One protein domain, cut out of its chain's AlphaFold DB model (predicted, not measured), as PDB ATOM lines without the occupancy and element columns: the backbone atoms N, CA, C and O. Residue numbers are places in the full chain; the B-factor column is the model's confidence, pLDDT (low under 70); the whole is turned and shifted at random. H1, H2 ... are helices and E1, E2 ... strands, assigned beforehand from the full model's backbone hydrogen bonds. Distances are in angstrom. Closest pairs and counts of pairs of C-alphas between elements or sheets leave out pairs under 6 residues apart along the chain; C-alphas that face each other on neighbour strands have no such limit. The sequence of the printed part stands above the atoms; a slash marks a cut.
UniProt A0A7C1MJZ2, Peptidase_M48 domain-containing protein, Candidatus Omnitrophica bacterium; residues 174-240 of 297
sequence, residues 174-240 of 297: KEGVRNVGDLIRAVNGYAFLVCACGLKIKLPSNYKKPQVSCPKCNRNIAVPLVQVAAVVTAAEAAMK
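AT A GLANCE: This is residues 174 to 240 of the 297 residues of the protein "Peptidase_M48 domain-containing protein" of Candidatus Omnitrophica bacterium (UniProt A0A7C1MJZ2). Two small two-stranded hairpins, E1 with E2 and E3 with E4, make a loosely joined body with a helix at each end of the printed part. H1 ends near the first hairpin and sticks out with residues 174 to 181, while H2 makes one end of the longest axis and the loop between E3 and E4 the other. The printed part has 67 residues with two named helices and four named strands in the order H1, E1, E2, E3, E4, H2; each sheet has two antiparallel strands, and the class is mixed, helices and strands. It is only just compact, close to loose, with a radius of gyration of the C-alphas of 13.1 A and spans of 40 by 32 by 18 A.

HOW THE PARTS SIT: H1, residues 174 to 187, is near both E1, residues 191 to 194, and E2, residues 200 to 203, with 5 pairs of C-alphas within 10 A to each strand, made by its residues 182 to 186. E1 and E2 form a hairpin, antiparallel at 153 degrees, with N 191 and O 203 within hydrogen-bond range at 2.8 A and N 193 and O 201 at 2.9 A. E3, residues 211 to 213, is apart from E1 and from E2. E3 and E4, residues 220 to 222, form the second hairpin, antiparallel at 150 degrees, with N 212 and O 221 within hydrogen-bond range at 2.9 A. E1 and E4 are only just apart, their closest C-alphas 8.1 A from each other. H2, residues 227 to 239, has one pair of C-alphas within 8 A of E1, those of Ala 191 and Val 228, 6.6 A apart. H1 and H2 are apart. Every O i to N i+4 pair is within hydrogen-bond range in H1, and 7 of 9 are in H2.

IN THESE COORDINATES: H1 runs 20.2 A from C-alpha 174 at (20.010, -15.243, 29.924) to C-alpha 187. E1 measures 10.1 A from first to last C-alpha, E2 9.8 A, E3 6.8 A and E4 6.6 A. E1 begins with C-alpha 191 at (21.685, -30.750, 44.368). H2 runs 18.1 A and ends with C-alpha 239 at (39.539, -35.111, 38.603).

THE WHOLE: The C-alphas of Asn 218 and Lys 240 are the two farthest apart, at 40.9 A. Without residues 174 to 181, which stand free, the body spans 41 by 20 by 17 A. The printed part has no cut and no long link; those from E2 to E3 and from E3 to E4 are short, the others tight. The mean pLDDT of the printed part is 75.0, and residues 224 to 240 are under 70; H2 has a mean of 44.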
ATOM      1  N   LYS A 174      20.783 -14.810  28.746       82.44
ATOM      2  CA  LYS A 174      20.010 -15.243  29.924       82.44
ATOM      3  C   LYS A 174      20.292 -16.702  30.284       82.44
ATOM      4  O   LYS A 174      20.379 -17.038  31.461       82.44
ATOM      5  N   GLU A 175      20.424 -17.568  29.285       81.38
ATOM      6  CA  GLU A 175      20.774 -18.975  29.484       81.38
ATOM      7  C   GLU A 175      22.225 -19.133  29.941       81.38
ATOM      8  O   GLU A 175      22.482 -19.885  30.873       81.38
ATOM      9  N   GLY A 176      23.150 -18.338  29.392       82.31
ATOM     10  CA  GLY A 176      24.536 -18.277  29.860       82.31
ATOM     11  C   GLY A 176      24.635 -17.913  31.343       82.31
ATOM     12  O   GLY A 176      25.258 -18.639  32.114       82.31
ATOM     13  N   VAL A 177      23.944 -16.853  31.775       85.25
ATOM     14  CA  VAL A 177      23.905 -16.439  33.191       85.25
ATOM     15  C   VAL A 177      23.296 -17.529  34.082       85.25
ATOM     16  O   VAL A 177      23.798 -17.781  35.176       85.25
ATOM     17  N   ARG A 178      22.242 -18.220  33.620       83.88
ATOM     18  CA  ARG A 178      21.644 -19.348  34.359       83.88
ATOM     19  C   ARG A 178      22.604 -20.527  34.487       83.88
ATOM     20  O   ARG A 178      22.702 -21.082  35.577       83.88
ATOM     21  N   ASN A 179      23.315 -20.877  33.419       83.81
ATOM     22  CA  ASN A 179      24.274 -21.981  33.408       83.81
ATOM     23  C   ASN A 179      25.459 -21.694  34.334       83.81
ATOM     24  O   ASN A 179      25.836 -22.552  35.127       83.81
ATOM     25  N   VAL A 180      25.985 -20.465  34.305       85.88
ATOM     26  CA  VAL A 180      27.037 -20.021  35.234       85.88
ATOM     27  C   VAL A 180      26.532 -20.056  36.678       85.88
ATOM     28  O   VAL A 180      27.202 -20.602  37.551       85.88
ATOM     29  N   GLY A 181      25.325 -19.546  36.938       85.56
ATOM     30  CA  GLY A 181      24.724 -19.582  38.273       85.56
ATOM     31  C   GLY A 181      24.476 -21.002  38.796       85.56
ATOM     32  O   GLY A 181      24.646 -21.261  39.987       85.56
ATOM     33  N   ASP A 182      24.096 -21.934  37.921       85.94
ATOM     34  CA  ASP A 182      23.948 -23.351  38.261       85.94
ATOM     35  C   ASP A 182      25.298 -24.003  38.560       85.94
ATOM     36  O   ASP A 182      25.405 -24.755  39.525       85.94
ATOM     37  N   LEU A 183      26.338 -23.669  37.800       84.94
ATOM     38  CA  LEU A 183      27.681 -24.194  38.018       84.94
ATOM     39  C   LEU A 183      28.264 -23.717  39.355       84.94
ATOM     40  O   LEU A 183      28.746 -24.532  40.136       84.94
ATOM     41  N   ILE A 184      28.123 -22.428  39.681       87.31
ATOM     42  CA  ILE A 184      28.528 -21.880  40.989       87.31
ATOM     43  C   ILE A 184      27.798 -22.599  42.132       87.31
ATOM     44  O   ILE A 184      28.394 -22.914  43.160       87.31
ATOM     45  N   ARG A 185      26.502 -22.886  41.977       85.44
ATOM     46  CA  ARG A 185      25.730 -23.619  42.992       85.44
ATOM     47  C   ARG A 185      26.157 -25.083  43.099       85.44
ATOM     48  O   ARG A 185      26.245 -25.584  44.214       85.44
ATOM     49  N   ALA A 186      26.471 -25.743  41.985       82.38
ATOM     50  CA  ALA A 186      27.005 -27.105  41.987       82.38
ATOM     51  C   ALA A 186      28.324 -27.191  42.772       82.38
ATOM     52  O   ALA A 186      28.476 -28.071  43.612       82.38
ATOM     53  N   VAL A 187      29.234 -26.231  42.559       84.75
ATOM     54  CA  VAL A 187      30.506 -26.128  43.300       84.75
ATOM     55  C   VAL A 187      30.270 -25.923  44.800       84.75
ATOM     56  O   VAL A 187      30.986 -26.486  45.617       84.75
ATOM     57  N   ASN A 188      29.216 -25.194  45.175       83.44
ATOM     58  CA  ASN A 188      28.805 -25.008  46.572       83.44
ATOM     59  C   ASN A 188      27.946 -26.165  47.133       83.44
ATOM     60  O   ASN A 188      27.258 -25.993  48.139       83.44
ATOM     61  N   GLY A 189      27.934 -27.332  46.479       80.00
ATOM     62  CA  GLY A 189      27.263 -28.535  46.980       80.00
ATOM     63  C   GLY A 189      25.737 -28.531  46.852       80.00
ATOM     64  O   GLY A 189      25.059 -29.250  47.585       80.00
ATOM     65  N   TYR A 190      25.162 -27.728  45.953       85.38
ATOM     66  CA  TYR A 190      23.726 -27.797  45.672       85.38
ATOM     67  C   TYR A 190      23.386 -29.031  44.830       85.38
ATOM     68  O   TYR A 190      24.040 -29.321  43.828       85.38
ATOM     69  N   ALA A 191      22.285 -29.697  45.175       83.88
ATOM     70  CA  ALA A 191      21.685 -30.750  44.368       83.88
ATOM     71  C   ALA A 191      20.653 -30.167  43.388       83.88
ATOM     72  O   ALA A 191      19.898 -29.248  43.716       83.88
ATOM     73  N   PHE A 192      20.583 -30.728  42.181       87.62
ATOM     74  CA  PHE A 192      19.604 -30.339  41.166       87.62
ATOM     75  C   PHE A 192      18.657 -31.502  40.891       87.62
ATOM     76  O   PHE A 192      19.071 -32.531  40.368       87.62
ATOM     77  N   LEU A 193      17.380 -31.324  41.221       87.25
ATOM     78  CA  LEU A 193      16.333 -32.312  40.977       87.25
ATOM     79  C   LEU A 193      15.460 -31.844  39.819       87.25
ATOM     80  O   LEU A 193      15.017 -30.697  39.791       87.25
ATOM     81  N   VAL A 194      15.193 -32.726  38.861       87.44
ATOM     82  CA  VAL A 194      14.283 -32.436  37.752       87.44
ATOM     83  C   VAL A 194      12.945 -33.093  38.054       87.44
ATOM     84  O   VAL A 194      12.854 -34.308  38.202       87.44
ATOM     85  N   CYS A 195      11.897 -32.283  38.174       84.44
ATOM     86  CA  CYS A 195      10.541 -32.794  38.299       84.44
ATOM     87  C   CYS A 195      10.038 -33.312  36.943       84.44
ATOM     88  O   CYS A 195      10.368 -32.748  35.901       84.44
ATOM     89  N   ALA A 196       9.138 -34.295  36.952       83.69
ATOM     90  CA  ALA A 196       8.452 -34.779  35.753       83.69
ATOM     91  C   ALA A 196       7.671 -33.685  34.986       83.69
ATOM     92  O   ALA A 196       7.416 -33.837  33.799       83.69
ATOM     93  N   CYS A 197       7.318 -32.562  35.628       84.06
ATOM     94  CA  CYS A 197       6.721 -31.396  34.952       84.06
ATOM     95  C   CYS A 197       7.745 -30.482  34.238       84.06
ATOM     96  O   CYS A 197       7.385 -29.402  33.751       84.06
ATOM     97  N   GLY A 198       9.025 -30.867  34.240       81.94
ATOM     98  CA  GLY A 198      10.138 -30.148  33.621       81.94
ATOM     99  C   GLY A 198      10.783 -29.062  34.490       81.94
ATOM    100  O   GLY A 198      11.709 -28.396  34.037       81.94
ATOM    101  N   LEU A 199      10.325 -28.849  35.731       86.38
ATOM    102  CA  LEU A 199      10.923 -27.852  36.628       86.38
ATOM    103  C   LEU A 199      12.210 -28.387  37.280       86.38
ATOM    104  O   LEU A 199      12.177 -29.404  37.972       86.38
ATOM    105  N   LYS A 200      13.320 -27.656  37.116       86.31
ATOM    106  CA  LYS A 200      14.592 -27.905  37.811       86.31
ATOM    107  C   LYS A 200      14.582 -27.223  39.183       86.31
ATOM    108  O   LYS A 200      14.646 -25.999  39.276       86.31
ATOM    109  N   ILE A 201      14.496 -28.017  40.241       87.06
ATOM    110  CA  ILE A 201      14.495 -27.581  41.637       87.06
ATOM    111  C   ILE A 201      15.931 -27.640  42.166       87.06
ATOM    112  O   ILE A 201      16.649 -28.611  41.930       87.06
ATOM    113  N   LYS A 202      16.362 -26.583  42.857       88.12
ATOM    114  CA  LYS A 202      17.727 -26.433  43.381       88.12
ATOM    115  C   LYS A 202      17.683 -26.604  44.896       88.12
ATOM    116  O   LYS A 202      17.037 -25.800  45.564       88.12
ATOM    117  N   LEU A 203      18.339 -27.632  45.421       88.12
ATOM    118  CA  LEU A 203      18.385 -27.934  46.850       88.12
ATOM    119  C   LEU A 203      19.759 -27.567  47.418       88.12
ATOM    120  O   LEU A 203      20.763 -27.987  46.847       88.12
ATOM    121  N   PRO A 204      19.830 -26.803  48.520       84.69
ATOM    122  CA  PRO A 204      21.088 -26.555  49.212       84.69
ATOM    123  C   PRO A 204      21.602 -27.838  49.878       84.69
ATOM    124  O   PRO A 204      20.820 -28.732  50.209       84.69
ATOM    125  N   SER A 205      22.905 -27.891  50.145       78.56
ATOM    126  CA  SER A 205      23.569 -29.012  50.827       78.56
ATOM    127  C   SER A 205      22.983 -29.333  52.211       78.56
ATOM    128  O   SER A 205      22.965 -30.487  52.620       78.56
ATOM    129  N   ASN A 206      22.428 -28.334  52.907       81.50
ATOM    130  CA  ASN A 206      21.850 -28.474  54.250       81.50
ATOM    131  C   ASN A 206      20.355 -28.868  54.268       81.50
ATOM    132  O   ASN A 206      19.684 -28.705  55.290       81.50
ATOM    133  N   TYR A 207      19.786 -29.340  53.154       82.75
ATOM    134  CA  TYR A 207      18.367 -29.704  53.092       82.75
ATOM    135  C   TYR A 207      18.091 -31.050  53.788       82.75
ATOM    136  O   TYR A 207      18.531 -32.098  53.329       82.75
ATOM    137  N   LYS A 208      17.331 -31.026  54.894       77.94
ATOM    138  CA  LYS A 208      17.132 -32.188  55.791       77.94
ATOM    139  C   LYS A 208      15.884 -33.034  55.511       77.94
ATOM    140  O   LYS A 208      15.721 -34.088  56.116       77.94
ATOM    141  N   LYS A 209      14.965 -32.581  54.650       82.19
ATOM    142  CA  LYS A 209      13.708 -33.307  54.399       82.19
ATOM    143  C   LYS A 209      13.919 -34.390  53.329       82.19
ATOM    144  O   LYS A 209      14.554 -34.107  52.314       82.19
ATOM    145  N   PRO A 210      13.336 -35.592  53.491       81.69
ATOM    146  CA  PRO A 210      13.468 -36.684  52.522       81.69
ATOM    147  C   PRO A 210      12.687 -36.434  51.227       81.69
ATOM    148  O   PRO A 210      12.872 -37.150  50.245       81.69
ATOM    149  N   GLN A 211      11.801 -35.434  51.213       86.00
ATOM    150  CA  GLN A 211      10.972 -35.089  50.065       86.00
ATOM    151  C   GLN A 211      10.888 -33.567  49.878       86.00
ATOM    152  O   GLN A 211      10.957 -32.788  50.836       86.00
ATOM    153  N   VAL A 212      10.734 -33.140  48.626       88.12
ATOM    154  CA  VAL A 212      10.448 -31.754  48.238       88.12
ATOM    155  C   VAL A 212       9.227 -31.729  47.323       88.12
ATOM    156  O   VAL A 212       9.133 -32.522  46.387       88.12
ATOM    157  N   SER A 213       8.280 -30.830  47.594       88.19
ATOM    158  CA  SER A 213       7.109 -30.648  46.733       88.19
ATOM    159  C   SER A 213       7.431 -29.680  45.597       88.19
ATOM    160  O   SER A 213       8.060 -28.638  45.801       88.19
ATOM    161  N   CYS A 214       7.036 -30.036  44.377       87.31
ATOM    162  CA  CYS A 214       7.234 -29.187  43.211       87.31
ATOM    163  C   CYS A 214       6.220 -28.028  43.191       87.31
ATOM    164  O   CYS A 214       5.031 -28.298  43.047       87.31
ATOM    165  N   PRO A 215       6.644 -26.749  43.164       87.88
ATOM    166  CA  PRO A 215       5.720 -25.607  43.167       87.88
ATOM    167  C   PRO A 215       4.883 -25.471  41.884       87.88
ATOM    168  O   PRO A 215       3.941 -24.692  41.846       87.88
ATOM    169  N   LYS A 216       5.228 -26.201  40.813       88.50
ATOM    170  CA  LYS A 216       4.499 -26.162  39.536       88.50
ATOM    171  C   LYS A 216       3.403 -27.227  39.431       88.50
ATOM    172  O   LYS A 216       2.438 -27.024  38.707       88.50
ATOM    173  N   CYS A 217       3.565 -28.380  40.080       88.69
ATOM    174  CA  CYS A 217       2.650 -29.520  39.905       88.69
ATOM    175  C   CYS A 217       2.310 -30.269  41.199       88.69
ATOM    176  O   CYS A 217       1.699 -31.331  41.129       88.69
ATOM    177  N   ASN A 218       2.745 -29.766  42.358       86.44
ATOM    178  CA  ASN A 218       2.532 -30.324  43.699       86.44
ATOM    179  C   ASN A 218       2.940 -31.794  43.898       86.44
ATOM    180  O   ASN A 218       2.583 -32.410  44.897       86.44
ATOM    181  N   ARG A 219       3.729 -32.373  42.984       85.88
ATOM    182  CA  ARG A 219       4.274 -33.725  43.152       85.88
ATOM    183  C   ARG A 219       5.407 -33.723  44.171       85.88
ATOM    184  O   ARG A 219       6.311 -32.887  44.083       85.88
ATOM    185  N   ASN A 220       5.389 -34.706  45.063       87.00
ATOM    186  CA  ASN A 220       6.467 -34.953  46.014       87.00
ATOM    187  C   ASN A 220       7.599 -35.724  45.332       87.00
ATOM    188  O   ASN A 220       7.389 -36.791  44.759       87.00
ATOM    189  N   ILE A 221       8.801 -35.160  45.381       85.12
ATOM    190  CA  ILE A 221      10.018 -35.723  44.797       85.12
ATOM    191  C   ILE A 221      10.914 -36.169  45.945       85.12
ATOM    192  O   ILE A 221      11.207 -35.373  46.838       85.12
ATOM    193  N   ALA A 222      11.355 -37.425  45.918       82.38
ATOM    194  CA  ALA A 222      12.307 -37.944  46.892       82.38
ATOM    195  C   ALA A 222      13.684 -37.289  46.698       82.38
ATOM    196  O   ALA A 222      14.209 -37.229  45.585       82.38
ATOM    197  N   VAL A 223      14.265 -36.797  47.789       79.62
ATOM    198  CA  VAL A 223      15.625 -36.262  47.819       79.62
ATOM    199  C   VAL A 223      16.561 -37.427  48.134       79.62
ATOM    200  O   VAL A 223      16.392 -38.056  49.180       79.62
ATOM    201  N   PRO A 224      17.548 -37.748  47.282       66.69
ATOM    202  CA  PRO A 224      18.510 -38.795  47.589       66.69
ATOM    203  C   PRO A 224      19.478 -38.291  48.670       66.69
ATOM    204  O   PRO A 224      20.552 -37.768  48.381       66.69
ATOM    205  N   LEU A 225      19.086 -38.438  49.939       58.62
ATOM    206  CA  LEU A 225      19.847 -37.974  51.110       58.62
ATOM    207  C   LEU A 225      21.244 -38.618  51.217       58.62
ATOM    208  O   LEU A 225      22.135 -38.057  51.842       58.62
ATOM    209  N   VAL A 226      21.464 -39.756  50.552       53.25
ATOM    210  CA  VAL A 226      22.744 -40.488  50.546       53.25
ATOM    211  C   VAL A 226      23.745 -39.924  49.520       53.25
ATOM    212  O   VAL A 226      24.941 -40.178  49.612       53.25
ATOM    213  N   GLN A 227      23.302 -39.125  48.542       51.50
ATOM    214  CA  GLN A 227      24.144 -38.739  47.399       51.50
ATOM    215  C   GLN A 227      24.720 -37.323  47.486       51.50
ATOM    216  O   GLN A 227      25.697 -37.037  46.806       51.50
ATOM    217  N   VAL A 228      24.209 -36.438  48.345       50.62
ATOM    218  CA  VAL A 228      24.713 -35.049  48.391       50.62
ATOM    219  C   VAL A 228      26.143 -34.975  48.956       50.62
ATOM    220  O   VAL A 228      26.939 -34.172  48.484       50.62
ATOM    221  N   ALA A 229      26.513 -35.873  49.880       44.91
ATOM    222  CA  ALA A 229      27.884 -35.990  50.394       44.91
ATOM    223  C   ALA A 229      28.804 -36.845  49.492       44.91
ATOM    224  O   ALA A 229      29.976 -36.520  49.315       44.91
ATOM    225  N   ALA A 230      28.280 -37.913  48.877       44.00
ATOM    226  CA  ALA A 230      29.063 -38.824  48.032       44.00
ATOM    227  C   ALA A 230      29.401 -38.248  46.641       44.00
ATOM    228  O   ALA A 230      30.371 -38.662  46.011       44.00
ATOM    229  N   VAL A 231      28.622 -37.284  46.139       45.25
ATOM    230  CA  VAL A 231      28.883 -36.655  44.833       45.25
ATOM    231  C   VAL A 231      30.065 -35.676  44.903       45.25
ATOM    232  O   VAL A 231      30.772 -35.520  43.910       45.25
ATOM    233  N   VAL A 232      30.352 -35.094  46.076       43.94
ATOM    234  CA  VAL A 232      31.536 -34.238  46.295       43.94
ATOM    235  C   VAL A 232      32.821 -35.073  46.255       43.94
ATOM    236  O   VAL A 232      33.762 -34.724  45.546       43.94
ATOM    237  N   THR A 233      32.823 -36.245  46.899       46.97
ATOM    238  CA  THR A 233      33.976 -37.162  46.896       46.97
ATOM    239  C   THR A 233      34.161 -37.884  45.555       46.97
ATOM    240  O   THR A 233      35.293 -38.120  45.131       46.97
ATOM    241  N   ALA A 234      33.077 -38.178  44.825       41.47
ATOM    242  CA  ALA A 234      33.152 -38.727  43.468       41.47
ATOM    243  C   ALA A 234      33.658 -37.703  42.430       41.47
ATOM    244  O   ALA A 234      34.366 -38.086  41.496       41.47
ATOM    245  N   ALA A 235      33.344 -36.412  42.596       38.88
ATOM    246  CA  ALA A 235      33.847 -35.342  41.732       38.88
ATOM    247  C   ALA A 235      35.353 -35.083  41.941       38.88
ATOM    248  O   ALA A 235      36.087 -34.959  40.959       38.88
ATOM    249  N   GLU A 236      35.839 -35.103  43.189       40.38
ATOM    250  CA  GLU A 236      37.279 -35.032  43.488       40.38
ATOM    251  C   GLU A 236      38.047 -36.266  42.986       40.38
ATOM    252  O   GLU A 236      39.135 -36.135  42.418       40.38
ATOM    253  N   ALA A 237      37.473 -37.469  43.108       40.03
ATOM    254  CA  ALA A 237      38.091 -38.696  42.597       40.03
ATOM    255  C   ALA A 237      38.142 -38.746  41.055       40.03
ATOM    256  O   ALA A 237      39.108 -39.258  40.484       40.03
ATOM    257  N   ALA A 238      37.146 -38.175  40.365       41.72
ATOM    258  CA  ALA A 238      37.100 -38.111  38.903       41.72
ATOM    259  C   ALA A 238      38.088 -37.091  38.299       41.72
ATOM    260  O   ALA A 238      38.495 -37.253  37.147       41.72
ATOM    261  N   MET A 239      38.526 -36.078  39.059       42.03
ATOM    262  CA  MET A 239      39.539 -35.111  38.603       42.03
ATOM    263  C   MET A 239      40.977 -35.644  38.691       42.03
ATOM    264  O   MET A 239      41.857 -35.111  38.020       42.03
ATOM    265  N   LYS A 240      41.230 -36.721  39.450       40.41
ATOM    266  CA  LYS A 240      42.584 -37.276  39.654       40.41
ATOM    267  C   LYS A 240      42.940 -38.450  38.730       40.41
ATOM    268  O   LYS A 240      44.058 -38.955  38.789       40.41
TER     269      LYS A 240